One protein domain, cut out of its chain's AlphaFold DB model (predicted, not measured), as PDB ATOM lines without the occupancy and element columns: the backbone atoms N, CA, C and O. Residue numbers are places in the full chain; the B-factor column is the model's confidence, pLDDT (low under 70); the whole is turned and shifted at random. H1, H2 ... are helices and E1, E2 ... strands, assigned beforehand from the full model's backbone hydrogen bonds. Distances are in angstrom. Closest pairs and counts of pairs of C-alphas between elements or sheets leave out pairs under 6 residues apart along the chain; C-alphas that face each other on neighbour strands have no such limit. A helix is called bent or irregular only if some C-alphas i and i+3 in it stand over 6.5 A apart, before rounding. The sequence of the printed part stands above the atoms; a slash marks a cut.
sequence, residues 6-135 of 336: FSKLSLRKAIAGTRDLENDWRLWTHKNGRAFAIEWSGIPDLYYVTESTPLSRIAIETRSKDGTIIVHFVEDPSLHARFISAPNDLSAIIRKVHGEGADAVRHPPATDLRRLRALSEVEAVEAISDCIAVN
ATOM      1  N   PHE A   6     -49.126  35.530  43.335       86.56
ATOM      2  CA  PHE A   6     -47.999  35.846  44.212       86.56
ATOM      3  C   PHE A   6     -46.684  35.831  43.429       86.56
ATOM      4  O   PHE A   6     -45.918  36.792  43.497       86.56
ATOM      5  N   SER A   7     -46.464  34.796  42.617       85.06
ATOM      6  CA  SER A   7     -45.291  34.689  41.747       85.06
ATOM      7  C   SER A   7     -45.186  35.890  40.796       85.06
ATOM      8  O   SER A   7     -44.135  36.528  40.748       85.06
ATOM      9  N   LYS A   8     -46.291  36.298  40.152       86.19
ATOM     10  CA  LYS A   8     -46.349  37.506  39.301       86.19
ATOM     11  C   LYS A   8     -45.995  38.791  40.047       86.19
ATOM     12  O   LYS A   8     -45.194  39.582  39.556       86.19
ATOM     13  N   LEU A   9     -46.563  39.002  41.233       85.06
ATOM     14  CA  LEU A   9     -46.274  40.190  42.044       85.06
ATOM     15  C   LEU A   9     -44.821  40.208  42.539       85.06
ATOM     16  O   LEU A   9     -44.177  41.256  42.519       85.06
ATOM     17  N   SER A  10     -44.290  39.053  42.946       89.00
ATOM     18  CA  SER A  10     -42.900  38.930  43.394       89.00
ATOM     19  C   SER A  10     -41.901  39.207  42.266       89.00
ATOM     20  O   SER A  10     -40.897  39.877  42.502       89.00
ATOM     21  N   LEU A  11     -42.211  38.771  41.040       88.44
ATOM     22  CA  LEU A  11     -41.406  39.034  39.851       88.44
ATOM     23  C   LEU A  11     -41.406  40.524  39.493       88.44
ATOM     24  O   LEU A  11     -40.338  41.107  39.333       88.44
ATOM     25  N   ARG A  12     -42.578  41.174  39.461       88.50
ATOM     26  CA  ARG A  12     -42.672  42.633  39.249       88.50
ATOM     27  C   ARG A  12     -41.855  43.413  40.273       88.50
ATOM     28  O   ARG A  12     -41.111  44.322  39.922       88.50
ATOM     29  N   LYS A  13     -41.916  43.008  41.546       85.50
ATOM     30  CA  LYS A  13     -41.101  43.612  42.608       85.50
ATOM     31  C   LYS A  13     -39.598  43.405  42.379       85.50
ATOM     32  O   LYS A  13     -38.816  44.306  42.676       85.50
ATOM     33  N   ALA A  14     -39.189  42.242  41.869       84.88
ATOM     34  CA  ALA A  14     -37.798  41.988  41.508       84.88
ATOM     35  C   ALA A  14     -37.338  42.903  40.362       84.88
ATOM     36  O   ALA A  14     -36.275  43.505  40.480       84.88
ATOM     37  N   ILE A  15     -38.161  43.080  39.323       85.06
ATOM     38  CA  ILE A  15     -37.883  43.984  38.194       85.06
ATOM     39  C   ILE A  15     -37.787  45.438  38.669       85.06
ATOM     40  O   ILE A  15     -36.775  46.095  38.435       85.06
ATOM     41  N   ALA A  16     -38.782  45.932  39.408       80.00
ATOM     42  CA  ALA A  16     -38.785  47.303  39.916       80.00
ATOM     43  C   ALA A  16     -37.550  47.607  40.782       80.00
ATOM     44  O   ALA A  16     -36.937  48.663  40.648       80.00
ATOM     45  N   GLY A  17     -37.132  46.650  41.615       69.62
ATOM     46  CA  GLY A  17     -35.982  46.813  42.500       69.62
ATOM     47  C   GLY A  17     -34.608  46.805  41.814       69.62
ATOM     48  O   GLY A  17     -33.618  47.079  42.489       69.62
ATOM     49  N   THR A  18     -34.506  46.485  40.520       69.12
ATOM     50  CA  THR A  18     -33.238  46.629  39.762       69.12
ATOM     51  C   THR A  18     -32.941  48.076  39.356       69.12
ATOM     52  O   THR A  18     -31.846  48.360  38.893       69.12
ATOM     53  N   ARG A  19     -33.889  49.010  39.550       62.34
ATOM     54  CA  ARG A  19     -33.671  50.450  39.307       62.34
ATOM     55  C   ARG A  19     -32.931  51.159  40.439       62.34
ATOM     56  O   ARG A  19     -32.402  52.247  40.227       62.34
ATOM     57  N   ASP A  20     -32.913  50.568  41.632       55.44
ATOM     58  CA  ASP A  20     -32.217  51.129  42.784       55.44
ATOM     59  C   ASP A  20     -30.714  50.839  42.623       55.44
ATOM     60  O   ASP A  20     -30.289  49.687  42.721       55.44
ATOM     61  N   LEU A  21     -29.953  51.902  42.338       49.38
ATOM     62  CA  LEU A  21     -28.542  52.036  41.909       49.38
ATOM     63  C   LEU A  21     -27.452  51.201  42.626       49.38
ATOM     64  O   LEU A  21     -26.272  51.381  42.340       49.38
ATOM     65  N   GLU A  22     -27.793  50.301  43.547       44.50
ATOM     66  CA  GLU A  22     -26.830  49.465  44.279       44.50
ATOM     67  C   GLU A  22     -26.654  48.054  43.700       44.50
ATOM     68  O   GLU A  22     -25.675  47.389  44.033       44.50
ATOM     69  N   ASN A  23     -27.562  47.568  42.842       49.94
ATOM     70  CA  ASN A  23     -27.441  46.235  42.247       49.94
ATOM     71  C   ASN A  23     -27.802  46.237  40.757       49.94
ATOM     72  O   ASN A  23     -28.980  46.246  40.406       49.94
ATOM     73  N   ASP A  24     -26.779  46.115  39.901       63.66
ATOM     74  CA  ASP A  24     -26.897  45.998  38.434       63.66
ATOM     75  C   ASP A  24     -27.824  44.840  37.998       63.66
ATOM     76  O   ASP A  24     -28.359  44.839  36.891       63.66
ATOM     77  N   TRP A  25     -28.037  43.842  38.865       71.88
ATOM     78  CA  TRP A  25     -28.873  42.678  38.595       71.88
ATOM     79  C   TRP A  25     -29.545  42.131  39.864       71.88
ATOM     80  O   TRP A  25     -29.061  42.306  40.982       71.88
ATOM     81  N   ARG A  26     -30.656  41.409  39.695       78.44
ATOM     82  CA  ARG A  26     -31.340  40.652  40.751       78.44
ATOM     83  C   ARG A  26     -31.632  39.229  40.310       78.44
ATOM     84  O   ARG A  26     -31.964  38.979  39.156       78.44
ATOM     85  N   LEU A  27     -31.559  38.299  41.257       82.06
ATOM     86  CA  LEU A  27     -32.014  36.926  41.071       82.06
ATOM     87  C   LEU A  27     -33.447  36.789  41.592       82.06
ATOM     88  O   LEU A  27     -33.719  37.095  42.754       82.06
ATOM     89  N   TRP A  28     -34.352  36.300  40.754       88.06
ATOM     90  CA  TRP A  28     -35.701  35.910  41.148       88.06
ATOM     91  C   TRP A  28     -35.874  34.400  41.000       88.06
ATOM     92  O   TRP A  28     -35.604  33.843  39.938       88.06
ATOM     93  N   THR A  29     -36.350  33.738  42.053       88.06
ATOM     94  CA  THR A  29     -36.567  32.286  42.067       88.06
ATOM     95  C   THR A  29     -38.053  31.986  42.185       88.06
ATOM     96  O   THR A  29     -38.712  32.398  43.140       88.06
ATOM     97  N   HIS A  30     -38.585  31.240  41.221       89.56
ATOM     98  CA  HIS A  30     -39.953  30.748  41.243       89.56
ATOM     99  C   HIS A  30     -40.094  29.558  42.207       89.56
ATOM    100  O   HIS A  30     -39.140  28.830  42.480       89.56
ATOM    101  N   LYS A  31     -41.313  29.291  42.688       87.12
ATOM    102  CA  LYS A  31     -41.597  28.213  43.658       87.12
ATOM    103  C   LYS A  31     -41.212  26.802  43.191       87.12
ATOM    104  O   LYS A  31     -41.021  25.922  44.022       87.12
ATOM    105  N   ASN A  32     -41.112  26.574  41.880       86.25
ATOM    106  CA  ASN A  32     -40.660  25.296  41.316       86.25
ATOM    107  C   ASN A  32     -39.126  25.178  41.216       86.25
ATOM    108  O   ASN A  32     -38.632  24.191  40.685       86.25
ATOM    109  N   GLY A  33     -38.375  26.166  41.715       83.62
ATOM    110  CA  GLY A  33     -36.911  26.166  41.734       83.62
ATOM    111  C   GLY A  33     -36.247  26.752  40.486       83.62
ATOM    112  O   GLY A  33     -35.023  26.867  40.454       83.62
ATOM    113  N   ARG A  34     -37.017  27.170  39.471       89.00
ATOM    114  CA  ARG A  34     -36.470  27.925  38.331       89.00
ATOM    115  C   ARG A  34     -36.007  29.303  38.793       89.00
ATOM    116  O   ARG A  34     -36.715  29.964  39.553       89.00
ATOM    117  N   ALA A  35     -34.837  29.735  38.337       88.69
ATOM    118  CA  ALA A  35     -34.204  30.974  38.780       88.69
ATOM    119  C   ALA A  35     -33.836  31.858  37.586       88.69
ATOM    120  O   ALA A  35     -33.271  31.378  36.609       88.69
ATOM    121  N   PHE A  36     -34.130  33.149  37.683       89.38
ATOM    122  CA  PHE A  36     -33.993  34.125  36.609       89.38
ATOM    123  C   PHE A  36     -33.151  35.302  37.090       89.38
ATOM    124  O   PHE A  36     -33.477  35.931  38.096       89.38
ATOM    125  N   ALA A  37     -32.065  35.588  36.382       87.12
ATOM    126  CA  ALA A  37     -31.315  36.821  36.532       87.12
ATOM    127  C   ALA A  37     -32.017  37.925  35.732       87.12
ATOM    128  O   ALA A  37     -32.366  37.730  34.569       87.12
ATOM    129  N   ILE A  38     -32.236  39.064  36.377       86.38
ATOM    130  CA  ILE A  38     -32.879  40.249  35.820       86.38
ATOM    131  C   ILE A  38     -31.873  41.382  35.954       86.38
ATOM    132  O   ILE A  38     -31.480  41.718  37.066       86.38
ATOM    133  N   GLU A  39     -31.438  41.941  34.838       84.25
ATOM    134  CA  GLU A  39     -30.409  42.976  34.767       84.25
ATOM    135  C   GLU A  39     -31.002  44.217  34.099       84.25
ATOM    136  O   GLU A  39     -31.714  44.111  33.096       84.25
ATOM    137  N   TRP A  40     -30.744  45.402  34.652       78.62
ATOM    138  CA  TRP A  40     -31.184  46.636  34.007       78.62
ATOM    139  C   TRP A  40     -30.379  46.864  32.726       78.62
ATOM    140  O   TRP A  40     -29.162  46.703  32.701       78.62
ATOM    141  N   SER A  41     -31.060  47.230  31.641       72.94
ATOM    142  CA  SER A  41     -30.397  47.374  30.342       72.94
ATOM    143  C   SER A  41     -29.549  48.641  30.195       72.94
ATOM    144  O   SER A  41     -28.834  48.763  29.205       72.94
ATOM    145  N   GLY A  42     -29.647  49.585  31.136       68.56
ATOM    146  CA  GLY A  42     -29.150  50.958  30.973       68.56
ATOM    147  C   GLY A  42     -30.184  51.906  30.348       68.56
ATOM    148  O   GLY A  42     -30.025  53.124  30.420       68.56
ATOM    149  N   ILE A  43     -31.274  51.360  29.797       69.44
ATOM    150  CA  ILE A  43     -32.361  52.104  29.152       69.44
ATOM    151  C   ILE A  43     -33.577  52.125  30.087       69.44
ATOM    152  O   ILE A  43     -33.894  51.091  30.695       69.44
ATOM    153  N   PRO A  44     -34.277  53.268  30.239       75.50
ATOM    154  CA  PRO A  44     -35.487  53.340  31.048       75.50
ATOM    155  C   PRO A  44     -36.491  52.242  30.687       75.50
ATOM    156  O   PRO A  44     -36.758  51.983  29.518       75.50
ATOM    157  N   ASP A  45     -37.025  51.589  31.720       79.75
ATOM    158  CA  ASP A  45     -38.069  50.565  31.618       79.75
ATOM    159  C   ASP A  45     -37.708  49.281  30.842       79.75
ATOM    160  O   ASP A  45     -38.585  48.440  30.654       79.75
ATOM    161  N   LEU A  46     -36.442  49.079  30.454       84.44
ATOM    162  CA  LEU A  46     -35.986  47.893  29.722       84.44
ATOM    163  C   LEU A  46     -34.991  47.042  30.525       84.44
ATOM    164  O   LEU A  46     -34.050  47.552  31.146       84.44
ATOM    165  N   TYR A  47     -35.165  45.723  30.446       85.19
ATOM    166  CA  TYR A  47     -34.472  44.741  31.278       85.19
ATOM    167  C   TYR A  47     -34.012  43.531  30.480       85.19
ATOM    168  O   TYR A  47     -34.769  42.959  29.697       85.19
ATOM    169  N   TYR A  48     -32.790  43.087  30.733       86.31
ATOM    170  CA  TYR A  48     -32.328  41.786  30.285       86.31
ATOM    171  C   TYR A  48     -32.794  40.718  31.272       86.31
ATOM    172  O   TYR A  48     -32.623  40.850  32.483       86.31
ATOM    173  N   VAL A  49     -33.384  39.649  30.746       89.19
ATOM    174  CA  VAL A  49     -33.829  38.499  31.534       89.19
ATOM    175  C   VAL A  49     -33.075  37.272  31.064       89.19
ATOM    176  O   VAL A  49     -32.947  37.023  29.865       89.19
ATOM    177  N   THR A  50     -32.596  36.475  32.009       87.94
ATOM    178  CA  THR A  50     -31.894  35.236  31.696       87.94
ATOM    179  C   THR A  50     -32.216  34.160  32.702       87.94
ATOM    180  O   THR A  50     -32.106  34.370  33.906       87.94
ATOM    181  N   GLU A  51     -32.556  32.968  32.231       88.81
ATOM    182  CA  GLU A  51     -32.719  31.835  33.129       88.81
ATOM    183  C   GLU A  51     -31.359  31.243  33.521       88.81
ATOM    184  O   GLU A  51     -30.486  30.981  32.689       88.81
ATOM    185  N   SER A  52     -31.177  31.039  34.823       84.06
ATOM    186  CA  SER A  52     -29.982  30.426  35.387       84.06
ATOM    187  C   SER A  52     -29.972  28.947  35.030       84.06
ATOM    188  O   SER A  52     -30.814  28.173  35.489       84.06
ATOM    189  N   THR A  53     -29.007  28.558  34.207       81.38
ATOM    190  CA  THR A  53     -28.887  27.185  33.717       81.38
ATOM    191  C   THR A  53     -28.149  26.341  34.763       81.38
ATOM    192  O   THR A  53     -27.182  26.825  35.365       81.38
ATOM    193  N   PRO A  54     -28.591  25.099  35.033       79.38
ATOM    194  CA  PRO A  54     -27.870  24.211  35.930       79.38
ATOM    195  C   PRO A  54     -26.526  23.808  35.324       79.38
ATOM    196  O   PRO A  54     -26.420  23.513  34.133       79.38
ATOM    197  N   LEU A  55     -25.511  23.766  36.179       79.62
ATOM    198  CA  LEU A  55     -24.251  23.091  35.904       79.62
ATOM    199  C   LEU A  55     -24.435  21.583  36.094       79.62
ATOM    200  O   LEU A  55     -25.412  21.142  36.698       79.62
ATOM    201  N   SER A  56     -23.447  20.790  35.686       78.69
ATOM    202  CA  SER A  56     -23.389  19.340  35.936       78.69
ATOM    203  C   SER A  56     -23.104  18.986  37.407       78.69
ATOM    204  O   SER A  56     -22.417  18.009  37.689       78.69
ATOM    205  N   ARG A  57     -23.571  19.804  38.362       82.38
ATOM    206  CA  ARG A  57     -23.300  19.677  39.799       82.38
ATOM    207  C   ARG A  57     -24.548  19.916  40.640       82.38
ATOM    208  O   ARG A  57     -25.299  20.862  40.411       82.38
ATOM    209  N   ILE A  58     -24.709  19.091  41.665       82.69
ATOM    210  CA  ILE A  58     -25.761  19.152  42.680       82.69
ATOM    211  C   ILE A  58     -25.106  19.513  44.006       82.69
ATOM    212  O   ILE A  58     -24.141  18.864  44.405       82.69
ATOM    213  N   ALA A  59     -25.629  20.532  44.681       82.38
ATOM    214  CA  ALA A  59     -25.294  20.838  46.063       82.38
ATOM    215  C   ALA A  59     -26.297  20.129  46.978       82.38
ATOM    216  O   ALA A  59     -27.500  20.204  46.743       82.38
ATOM    217  N   ILE A  60     -25.807  19.439  48.003       86.62
ATOM    218  CA  ILE A  60     -26.613  18.740  49.004       86.62
ATOM    219  C   ILE A  60     -26.281  19.339  50.360       86.62
ATOM    220  O   ILE A  60     -25.191  19.126  50.897       86.62
ATOM    221  N   GLU A  61     -27.226  20.085  50.915       87.31
ATOM    222  CA  GLU A  61     -27.100  20.661  52.245       87.31
ATOM    223  C   GLU A  61     -27.583  19.662  53.297       87.31
ATOM    224  O   GLU A  61     -28.734  19.220  53.301       87.31
ATOM    225  N   THR A  62     -26.696  19.318  54.226       84.62
ATOM    226  CA  THR A  62     -27.017  18.478  55.381       84.62
ATOM    227  C   THR A  62     -26.802  19.267  56.659       84.62
ATOM    228  O   THR A  62     -25.770  19.906  56.851       84.62
ATOM    229  N   ARG A  63     -27.799  19.244  57.547       86.12
ATOM    230  CA  ARG A  63     -27.705  19.883  58.859       86.12
ATOM    231  C   ARG A  63     -27.301  18.843  59.898       86.12
ATOM    232  O   ARG A  63     -28.030  17.875  60.119       86.12
ATOM    233  N   SER A  64     -26.156  19.039  60.537       81.06
ATOM    234  CA  SER A  64     -25.707  18.201  61.647       81.06
ATOM    235  C   SER A  64     -26.484  18.501  62.933       81.06
ATOM    236  O   SER A  64     -27.229  19.478  63.037       81.06
ATOM    237  N   LYS A  65     -26.338  17.625  63.937       81.38
ATOM    238  CA  LYS A  65     -27.084  17.701  65.210       81.38
ATOM    239  C   LYS A  65     -26.804  18.973  66.021       81.38
ATOM    240  O   LYS A  65     -27.637  19.368  66.824       81.38
ATOM    241  N   ASP A  66     -25.648  19.592  65.814       84.56
ATOM    242  CA  ASP A  66     -25.211  20.860  66.409       84.56
ATOM    243  C   ASP A  66     -25.667  22.098  65.607       84.56
ATOM    244  O   ASP A  66     -25.412  23.224  66.022       84.56
ATOM    245  N   GLY A  67     -26.360  21.909  64.478       82.81
ATOM    246  CA  GLY A  67     -26.869  22.990  63.633       82.81
ATOM    247  C   GLY A  67     -25.923  23.439  62.519       82.81
ATOM    248  O   GLY A  67     -26.330  24.273  61.708       82.81
ATOM    249  N   THR A  68     -24.713  22.878  62.426       84.69
ATOM    250  CA  THR A  68     -23.784  23.174  61.327       84.69
ATOM    251  C   THR A  68     -24.365  22.687  59.994       84.69
ATOM    252  O   THR A  68     -24.930  21.596  59.901       84.69
ATOM    253  N   ILE A  69     -24.273  23.514  58.949       80.94
ATOM    254  CA  ILE A  69     -24.681  23.142  57.589       80.94
ATOM    255  C   ILE A  69     -23.429  22.711  56.833       80.94
ATOM    256  O   ILE A  69     -22.499  23.499  56.667       80.94
ATOM    257  N   ILE A  70     -23.413  21.460  56.383       80.06
ATOM    258  CA  ILE A  70     -22.354  20.903  55.544       80.06
ATOM    259  C   ILE A  70     -22.917  20.744  54.136       80.06
ATOM    260  O   ILE A  70     -23.954  20.104  53.943       80.06
ATOM    261  N   VAL A  71     -22.230  21.337  53.158       80.25
ATOM    262  CA  VAL A  71     -22.599  21.257  51.742       80.25
ATOM    263  C   VAL A  71     -21.698  20.244  51.051       80.25
ATOM    264  O   VAL A  71     -20.478  20.412  51.011       80.25
ATOM    265  N   HIS A  72     -22.300  19.197  50.500       79.94
ATOM    266  CA  HIS A  72     -21.619  18.211  49.664       79.94
ATOM    267  C   HIS A  72     -21.975  18.430  48.199       79.94
ATOM    268  O   HIS A  72     -23.094  18.831  47.886       79.94
ATOM    269  N   PHE A  73     -21.039  18.134  47.300       80.75
ATOM    270  CA  PHE A  73     -21.262  18.258  45.865       80.75
ATOM    271  C   PHE A  73     -21.232  16.893  45.192       80.75
ATOM    272  O   PHE A  73     -20.359  16.074  45.476       80.75
ATOM    273  N   VAL A  74     -22.180  16.672  44.287       78.44
ATOM    274  CA  VAL A  74     -22.253  15.479  43.439       78.44
ATOM    275  C   VAL A  74     -22.291  15.930  41.988       78.44
ATOM    276  O   VAL A  74     -23.033  16.851  41.649       78.44
ATOM    277  N   GLU A  75     -21.495  15.299  41.133       82.25
ATOM    278  CA  GLU A  75     -21.553  15.556  39.696       82.25
ATOM    279  C   GLU A  75     -22.676  14.732  39.056       82.25
ATOM    280  O   GLU A  75     -22.792  13.529  39.289       82.25
ATOM    281  N   ASP A  76     -23.512  15.386  38.252       80.62
ATOM    282  CA  ASP A  76     -24.554  14.745  37.451       80.62
ATOM    283  C   ASP A  76     -24.588  15.403  36.058       80.62
ATOM    284  O   ASP A  76     -25.168  16.481  35.886       80.62
ATOM    285  N   PRO A  77     -23.974  14.773  35.038       79.81
ATOM    286  CA  PRO A  77     -23.948  15.314  33.680       79.81
ATOM    287  C   PRO A  77     -25.326  15.291  33.001       79.81
ATOM    288  O   PRO A  77     -25.531  15.965  31.993       79.81
ATOM    289  N   SER A  78     -26.305  14.556  33.543       85.44
ATOM    290  CA  SER A  78     -27.654  14.480  32.973       85.44
ATOM    291  C   SER A  78     -28.527  15.697  33.302       85.44
ATOM    292  O   SER A  78     -29.591  15.865  32.697       85.44
ATOM    293  N   LEU A  79     -28.086  16.570  34.217       83.19
ATOM    294  CA  LEU A  79     -28.845  17.744  34.659       83.19
ATOM    295  C   LEU A  79     -29.221  18.679  33.514       83.19
ATOM    296  O   LEU A  79     -30.361  19.135  33.451       83.19
ATOM    297  N   HIS A  80     -28.289  18.934  32.595       82.50
ATOM    298  CA  HIS A  80     -28.536  19.837  31.475       82.50
ATOM    299  C   HIS A  80     -29.623  19.291  30.536       82.50
ATOM    300  O   HIS A  80     -30.563  20.002  30.185       82.50
ATOM    301  N   ALA A  81     -29.562  17.997  30.204       84.75
ATOM    302  CA  ALA A  81     -30.572  17.341  29.374       84.75
ATOM    303  C   ALA A  81     -31.955  17.335  30.050       84.75
ATOM    304  O   ALA A  81     -32.962  17.655  29.417       84.75
ATOM    305  N   ARG A  82     -32.005  17.041  31.358       89.38
ATOM    306  CA  ARG A  82     -33.253  17.085  32.140       89.38
ATOM    307  C   ARG A  82     -33.848  18.487  32.160       89.38
ATOM    308  O   ARG A  82     -35.044  18.633  31.927       89.38
ATOM    309  N   PHE A  83     -33.016  19.504  32.367       88.94
ATOM    310  CA  PHE A  83     -33.430  20.902  32.349       88.94
ATOM    311  C   PHE A  83     -34.005  21.335  31.001       88.94
ATOM    312  O   PHE A  83     -35.022  22.018  30.977       88.94
ATOM    313  N   ILE A  84     -33.409  20.907  29.885       86.62
ATOM    314  CA  ILE A  84     -33.953  21.191  28.549       86.62
ATOM    315  C   ILE A  84     -35.317  20.514  28.363       86.62
ATOM    316  O   ILE A  84     -36.233  21.130  27.824       86.62
ATOM    317  N   SER A  85     -35.457  19.262  28.807       89.31
ATOM    318  CA  SER A  85     -36.675  18.473  28.587       89.31
ATOM    319  C   SER A  85     -37.860  18.860  29.482       89.31
ATOM    320  O   SER A  85     -39.002  18.792  29.039       89.31
ATOM    321  N   ALA A  86     -37.598  19.225  30.742       91.00
ATOM    322  CA  ALA A  86     -38.610  19.435  31.777       91.00
ATOM    323  C   ALA A  86     -38.092  20.389  32.880       91.00
ATOM    324  O   ALA A  86     -37.868  19.975  34.026       91.00
ATOM    325  N   PRO A  87     -37.868  21.679  32.569       91.56
ATOM    326  CA  PRO A  87     -37.232  22.635  33.480       91.56
ATOM    327  C   PRO A  87     -38.008  22.867  34.782       91.56
ATOM    328  O   PRO A  87     -37.395  23.086  35.826       91.56
ATOM    329  N   ASN A  88     -39.343  22.799  34.759       94.31
ATOM    330  CA  ASN A  88     -40.172  22.967  35.957       94.31
ATOM    331  C   ASN A  88     -40.003  21.825  36.966       94.31
ATOM    332  O   ASN A  88     -40.253  22.033  38.153       94.31
ATOM    333  N   ASP A  89     -39.606  20.639  36.502       93.50
ATOM    334  CA  ASP A  89     -39.569  19.423  37.316       93.50
ATOM    335  C   ASP A  89     -38.174  19.156  37.893       93.50
ATOM    336  O   ASP A  89     -38.028  18.357  38.819       93.50
ATOM    337  N   LEU A  90     -37.143  19.845  37.388       92.56
ATOM    338  CA  LEU A  90     -35.742  19.587  37.718       92.56
ATOM    339  C   LEU A  90     -35.478  19.585  39.230       92.56
ATOM    340  O   LEU A  90     -34.934  18.613  39.752       92.56
ATOM    341  N   SER A  91     -35.878  20.638  39.948       91.06
ATOM    342  CA  SER A  91     -35.643  20.724  41.397       91.06
ATOM    343  C   SER A  91     -36.376  19.631  42.172       91.06
ATOM    344  O   SER A  91     -35.824  19.083  43.123       91.06
ATOM    345  N   ALA A  92     -37.592  19.270  41.756       92.50
ATOM    346  CA  ALA A  92     -38.339  18.184  42.383       92.50
ATOM    347  C   ALA A  92     -37.663  16.824  42.142       92.50
ATOM    348  O   ALA A  92     -37.557  16.013  43.061       92.50
ATOM    349  N   ILE A  93     -37.154  16.590  40.929       92.00
ATOM    350  CA  ILE A  93     -36.404  15.379  40.576       92.00
ATOM    351  C   ILE A  93     -35.128  15.273  41.415       92.00
ATOM    352  O   ILE A  93     -34.867  14.217  41.986       92.00
ATOM    353  N   ILE A  94     -34.357  16.357  41.530       91.81
ATOM    354  CA  ILE A  94     -33.115  16.376  42.313       91.81
ATOM    355  C   ILE A  94     -33.400  16.062  43.779       91.81
ATOM    356  O   ILE A  94     -32.775  15.159  44.333       91.81
ATOM    357  N   ARG A  95     -34.388  16.729  44.388       92.44
ATOM    358  CA  ARG A  95     -34.751  16.486  45.793       92.44
ATOM    359  C   ARG A  95     -35.256  15.071  46.034       92.44
ATOM    360  O   ARG A  95     -34.928  14.459  47.046       92.44
ATOM    361  N   LYS A  96     -35.996  14.508  45.077       92.81
ATOM    362  CA  LYS A  96     -36.458  13.118  45.145       92.81
ATOM    363  C   LYS A  96     -35.300  12.113  45.124       92.81
ATOM    364  O   LYS A  96     -35.402  11.077  45.772       92.81
ATOM    365  N   VAL A  97     -34.237  12.388  44.366       90.88
ATOM    366  CA  VAL A  97     -33.096  11.469  44.203       90.88
ATOM    367  C   VAL A  97     -32.043  11.654  45.302       90.88
ATOM    368  O   VAL A  97     -31.513  10.667  45.802       90.88
ATOM    369  N   HIS A  98     -31.752  12.897  45.692       88.19
ATOM    370  CA  HIS A  98     -30.625  13.248  46.566       88.19
ATOM    371  C   HIS A  98     -31.039  13.763  47.957       88.19
ATOM    372  O   HIS A  98     -30.177  13.982  48.806       88.19
ATOM    373  N   GLY A  99     -32.342  13.919  48.213       88.12
ATOM    374  CA  GLY A  99     -32.905  14.404  49.475       88.12
ATOM    375  C   GLY A  99     -33.362  15.866  49.423       88.12
ATOM    376  O   GLY A  99     -32.960  16.634  48.557       88.12
ATOM    377  N   GLU A 100     -34.203  16.271  50.380       85.38
ATOM    378  CA  GLU A 100     -34.843  17.603  50.418       85.38
ATOM    379  C   GLU A 100     -33.860  18.787  50.418       85.38
ATOM    380  O   GLU A 100     -34.180  19.853  49.897       85.38
ATOM    381  N   GLY A 101     -32.651  18.602  50.960       83.81
ATOM    382  CA  GLY A 101     -31.588  19.614  50.971       83.81
ATOM    383  C   GLY A 101     -30.795  19.726  49.666       83.81
ATOM    384  O   GLY A 101     -29.807  20.454  49.627       83.81
ATOM    385  N   ALA A 102     -31.169  18.985  48.619       89.19
ATOM    386  CA  ALA A 102     -30.455  18.979  47.351       89.19
ATOM    387  C   ALA A 102     -31.017  19.999  46.348       89.19
ATOM    388  O   ALA A 102     -32.231  20.104  46.153       89.19
ATOM    389  N   ASP A 103     -30.131  20.706  45.646       86.44
ATOM    390  CA  ASP A 103     -30.488  21.553  44.505       86.44
ATOM    391  C   ASP A 103     -29.368  21.583  43.456       86.44
ATOM    392  O   ASP A 103     -28.195  21.336  43.750       86.44
ATOM    393  N   ALA A 104     -29.725  21.881  42.208       84.31
ATOM    394  CA  ALA A 104     -28.731  22.080  41.160       84.31
ATOM    395  C   ALA A 104     -27.919  23.345  41.447       84.31
ATOM    396  O   ALA A 104     -28.484  24.412  41.705       84.31
ATOM    397  N   VAL A 105     -26.598  23.253  41.310       76.19
ATOM    398  CA  VAL A 105     -25.751  24.442  41.248       76.19
ATOM    399  C   VAL A 105     -26.056  25.145  39.930       76.19
ATOM    400  O   VAL A 105     -25.967  24.541  38.863       76.19
ATOM    401  N   ARG A 106     -26.437  26.420  39.994       74.81
ATOM    402  CA  ARG A 106     -26.772  27.225  38.816       74.81
ATOM    403  C   ARG A 106     -25.829  28.411  38.723       74.81
ATOM    404  O   ARG A 106     -25.535  29.047  39.733       74.81
ATOM    405  N   HIS A 107     -25.424  28.746  37.505       66.31
ATOM    406  CA  HIS A 107     -24.804  30.033  37.224       66.31
ATOM    407  C   HIS A 107     -25.617  30.779  36.168       66.31
ATOM    408  O   HIS A 107     -26.137  30.161  35.233       66.31
ATOM    409  N   PRO A 108     -25.734  32.111  36.289       57.16
ATOM    410  CA  PRO A 108     -26.221  32.896  35.175       57.16
ATOM    411  C   PRO A 108     -25.216  32.730  34.014       57.16
ATOM    412  O   PRO A 108     -24.005  32.749  34.264       57.16
ATOM    413  N   PRO A 109     -25.675  32.526  32.764       55.50
ATOM    414  CA  PRO A 109     -24.811  32.142  31.637       55.50
ATOM    415  C   PRO A 109     -23.787  33.237  31.299       55.50
ATOM    416  O   PRO A 109     -23.791  34.291  31.919       55.50
ATOM    417  N   ALA A 110     -22.869  33.033  30.353       51.56
ATOM    418  CA  ALA A 110     -21.912  34.083  29.973       51.56
ATOM    419  C   ALA A 110     -22.618  35.405  29.589       51.56
ATOM    420  O   ALA A 110     -23.749  35.392  29.108       51.56
ATOM    421  N   THR A 111     -21.961  36.555  29.778       50.97
ATOM    422  CA  THR A 111     -22.570  37.896  29.644       50.97
ATOM    423  C   THR A 111     -23.263  38.145  28.296       50.97
ATOM    424  O   THR A 111     -24.307  38.789  28.270       50.97
ATOM    425  N   ASP A 112     -22.756  37.580  27.194       48.19
ATOM    426  CA  ASP A 112     -23.400  37.688  25.867       48.19
ATOM    427  C   ASP A 112     -24.747  36.969  25.793       48.19
ATOM    428  O   ASP A 112     -25.666  37.438  25.130       48.19
ATOM    429  N   LEU A 113     -24.874  35.847  26.500       57.56
ATOM    430  CA  LEU A 113     -26.118  35.087  26.607       57.56
ATOM    431  C   LEU A 113     -27.057  35.681  27.663       57.56
ATOM    432  O   LEU A 113     -28.248  35.376  27.654       57.56
ATOM    433  N   ARG A 114     -26.546  36.533  28.565       59.28
ATOM    434  CA  ARG A 114     -27.387  37.279  29.512       59.28
ATOM    435  C   ARG A 114     -28.144  38.415  28.841       59.28
ATOM    436  O   ARG A 114     -29.292  38.684  29.176       59.28
ATOM    437  N   ARG A 115     -27.512  39.062  27.862       70.00
ATOM    438  CA  ARG A 115     -28.010  40.286  27.225       70.00
ATOM    439  C   ARG A 115     -28.559  40.043  25.819       70.00
ATOM    440  O   ARG A 115     -28.301  40.826  24.913       70.00
ATOM    441  N   LEU A 116     -29.297  38.947  25.627       71.00
ATOM    442  CA  LEU A 116     -29.848  38.580  24.316       71.00
ATOM    443  C   LEU A 116     -30.873  39.603  23.815       71.00
ATOM    444  O   LEU A 116     -30.786  40.061  22.681       71.00
ATOM    445  N   ARG A 117     -31.828  39.996  24.661       83.44
ATOM    446  CA  ARG A 117     -32.860  40.976  24.310       83.44
ATOM    447  C   ARG A 117     -33.353  41.690  25.557       83.44
ATOM    448  O   ARG A 117     -33.605  41.043  26.572       83.44
ATOM    449  N   ALA A 118     -33.461  43.010  25.470       84.62
ATOM    450  CA  ALA A 118     -34.066  43.807  26.523       84.62
ATOM    451  C   ALA A 118     -35.591  43.792  26.350       84.62
ATOM    452  O   ALA A 118     -36.087  43.944  25.235       84.62
ATOM    453  N   LEU A 119     -36.312  43.586  27.446       88.62
ATOM    454  CA  LEU A 119     -37.767  43.497  27.508       88.62
ATOM    455  C   LEU A 119     -38.295  44.575  28.449       88.62
ATOM    456  O   LEU A 119     -37.661  44.881  29.463       88.62
ATOM    457  N   SER A 120     -39.470  45.115  28.153       89.62
ATOM    458  CA  SER A 120     -40.218  45.900  29.133       89.62
ATOM    459  C   SER A 120     -40.618  45.041  30.336       89.62
ATOM    460  O   SER A 120     -40.623  43.811  30.271       89.62
ATOM    461  N   GLU A 121     -40.999  45.673  31.450       90.00
ATOM    462  CA  GLU A 121     -41.505  44.938  32.621       90.00
ATOM    463  C   GLU A 121     -42.682  44.015  32.256       90.00
ATOM    464  O   GLU A 121     -42.748  42.876  32.721       90.00
ATOM    465  N   VAL A 122     -43.600  44.494  31.411       90.50
ATOM    466  CA  VAL A 122     -44.779  43.730  30.986       90.50
ATOM    467  C   VAL A 122     -44.355  42.516  30.162       90.50
ATOM    468  O   VAL A 122     -44.709  41.394  30.522       90.50
ATOM    469  N   GLU A 123     -43.524  42.723  29.138       92.25
ATOM    470  CA  GLU A 123     -43.021  41.649  28.273       92.25
ATOM    471  C   GLU A 123     -42.197  40.621  29.055       92.25
ATOM    472  O   GLU A 123     -42.335  39.421  28.833       92.25
ATOM    473  N   ALA A 124     -41.369  41.060  30.007       91.56
ATOM    474  CA  ALA A 124     -40.585  40.171  30.858       91.56
ATOM    475  C   ALA A 124     -41.483  39.269  31.719       91.56
ATOM    476  O   ALA A 124     -41.255  38.059  31.809       91.56
ATOM    477  N   VAL A 125     -42.518  39.840  32.345       92.31
ATOM    478  CA  VAL A 125     -43.463  39.082  33.181       92.31
ATOM    479  C   VAL A 125     -44.267  38.091  32.348       92.31
ATOM    480  O   VAL A 125     -44.468  36.956  32.790       92.31
ATOM    481  N   GLU A 126     -44.728  38.503  31.170       92.62
ATOM    482  CA  GLU A 126     -45.470  37.645  30.246       92.62
ATOM    483  C   GLU A 126     -44.588  36.509  29.726       92.62
ATOM    484  O   GLU A 126     -44.928  35.345  29.927       92.62
ATOM    485  N   ALA A 127     -43.393  36.813  29.215       92.44
ATOM    486  CA  ALA A 127     -42.475  35.811  28.677       92.44
ATOM    487  C   ALA A 127     -42.025  34.777  29.728       92.44
ATOM    488  O   ALA A 127     -41.981  33.577  29.441       92.44
ATOM    489  N   ILE A 128     -41.724  35.205  30.963       93.75
ATOM    490  CA  ILE A 128     -41.403  34.277  32.065       93.75
ATOM    491  C   ILE A 128     -42.635  33.445  32.449       93.75
ATOM    492  O   ILE A 128     -42.533  32.240  32.690       93.75
ATOM    493  N   SER A 129     -43.817  34.066  32.518       93.06
ATOM    494  CA  SER A 129     -45.060  33.354  32.834       93.06
ATOM    495  C   SER A 129     -45.355  32.268  31.800       93.06
ATOM    496  O   SER A 129     -45.722  31.152  32.178       93.06
ATOM    497  N   ASP A 130     -45.175  32.582  30.521       92.44
ATOM    498  CA  ASP A 130     -45.446  31.675  29.414       92.44
ATOM    499  C   ASP A 130     -44.461  30.511  29.405       92.44
ATOM    500  O   ASP A 130     -44.900  29.360  29.372       92.44
ATOM    501  N   CYS A 131     -43.154  30.769  29.563       92.12
ATOM    502  CA  CYS A 131     -42.148  29.703  29.591       92.12
ATOM    503  C   CYS A 131     -42.351  28.733  30.773       92.12
ATOM    504  O   CYS A 131     -42.147  27.520  30.643       92.12
ATOM    505  N   ILE A 132     -42.809  29.237  31.926       93.50
ATOM    506  CA  ILE A 132     -43.200  28.404  33.070       93.50
ATOM    507  C   ILE A 132     -44.469  27.623  32.739       93.50
ATOM    508  O   ILE A 132     -44.551  26.430  33.044       93.50
ATOM    509  N   ALA A 133     -45.452  28.252  32.098       92.06
ATOM    510  CA  ALA A 133     -46.728  27.616  31.808       92.06
ATOM    511  C   ALA A 133     -46.622  26.445  30.832       92.06
ATOM    512  O   ALA A 133     -47.326  25.447  31.039       92.06
ATOM    513  N   VAL A 134     -45.742  26.564  29.835       91.75
ATOM    514  CA  VAL A 134     -45.475  25.548  28.804       91.75
ATOM    515  C   VAL A 134     -44.347  24.577  29.172       91.75
ATOM    516  O   VAL A 134     -44.073  23.658  28.409       91.75
ATOM    517  N   ASN A 135     -43.718  24.741  30.344       92.81
ATOM    518  CA  ASN A 135     -42.586  23.929  30.809       92.81
ATOM    519  C   ASN A 135     -41.419  23.896  29.808       92.81
ATOM    520  O   ASN A 135     -40.903  22.835  29.471       92.81
TER     521      ASN A 135
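AT A GLANCE: This is residues 6 to 135 of the 336 residues of an uncharacterized protein of Acetobacter malorum (UniProt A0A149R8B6). Two lobes sit end to end, each a small, strongly twisted antiparallel sheet with two helices over one face: H1 and H5 cover E1, E2, E3 and E7 in one lobe, H2 and H3 cover E4 and E6 of the other. Strand E3 runs on into the sharply bent E4 to join them, and the hairpin of E4 and E5 reaches out to one end of the long axis. The printed part has 130 residues, in order H1 E1 E2 E3 E4 E5 H2 H3 E6 H4 E7 H5; the sheets run E1 E2 E3 E7 and E5 E4 E6. The class is mixed, and the whole is compact, with a radius of gyration of the C-alphas of 16.0 A and spans of 48 by 35 by 30 A.

IN THESE COORDINATES: Find C-alpha 6 at (-47.999, 35.846, 44.212); from there H1 runs 21.0 A to residue 19. Next come E1, residues 25 to 29, E2, 35 to 40, and E3, 46 to 51, a meander, each strand the antiparallel neighbour of the one before. E4, residues 53 to 63, spans 26.2 A and bends by 86 degrees at residue 56. E5 is residues 69 to 75, 19.7 A, H2 79 to 85, H3 90 to 98, E6 102 to 107, H4 111 to 114 and E7 118 to 120. H5, residues 121 to 133, runs 18.1 A to C-alpha 133 at (-46.728, 27.616, 31.808).

HOW THE PARTS SIT: In the larger sheet look for N 26 and O 38 between E1 and E2, N 37 and O 50 between E2 and E3, and N 47 and O 119 between E3 and E7, each pair 2.8 A apart. H5 is over E3 at a height over the sheet of 9.9 A, and H1 is on the same face at 8.6 A. H1 and H5 touch, closest at the C-alphas of Ile 15 and Glu 121, 6.7 A, opposite ways at a steep tilt of 39 degrees. H4 only grazes this sheet. In the other sheet N 60 and O 72 are within hydrogen-bond range between E4 and E5, and N 55 and O 105 between E4 and E6, both pairs at 2.8 A. E5, H2, H3 and E6 form a split strand-helix-strand unit, two strands of one sheet that are not neighbours, with helices between them along the chain and E4 between them in the sheet, its crossover right-handed. H2 and H3, a helical hairpin on one face, only just touch, with 3 pairs of C-alphas within 8 A, closest Phe 83 and Leu 90 at 6.0 A. Every O i to N i+4 pair is within hydrogen-bond range in H2, H3 and H5, and 9 of 10 in H1; H4 is too short for one.

THE WHOLE: The C-alphas farthest apart, Ile 43 and Lys 65, are 50.1 A apart. The printed part has no cut, and its links between elements are tight. The mean pLDDT of the printed part is 82.0; residues 17 to 24, 42 to 43 and 107 to 114 are under 70.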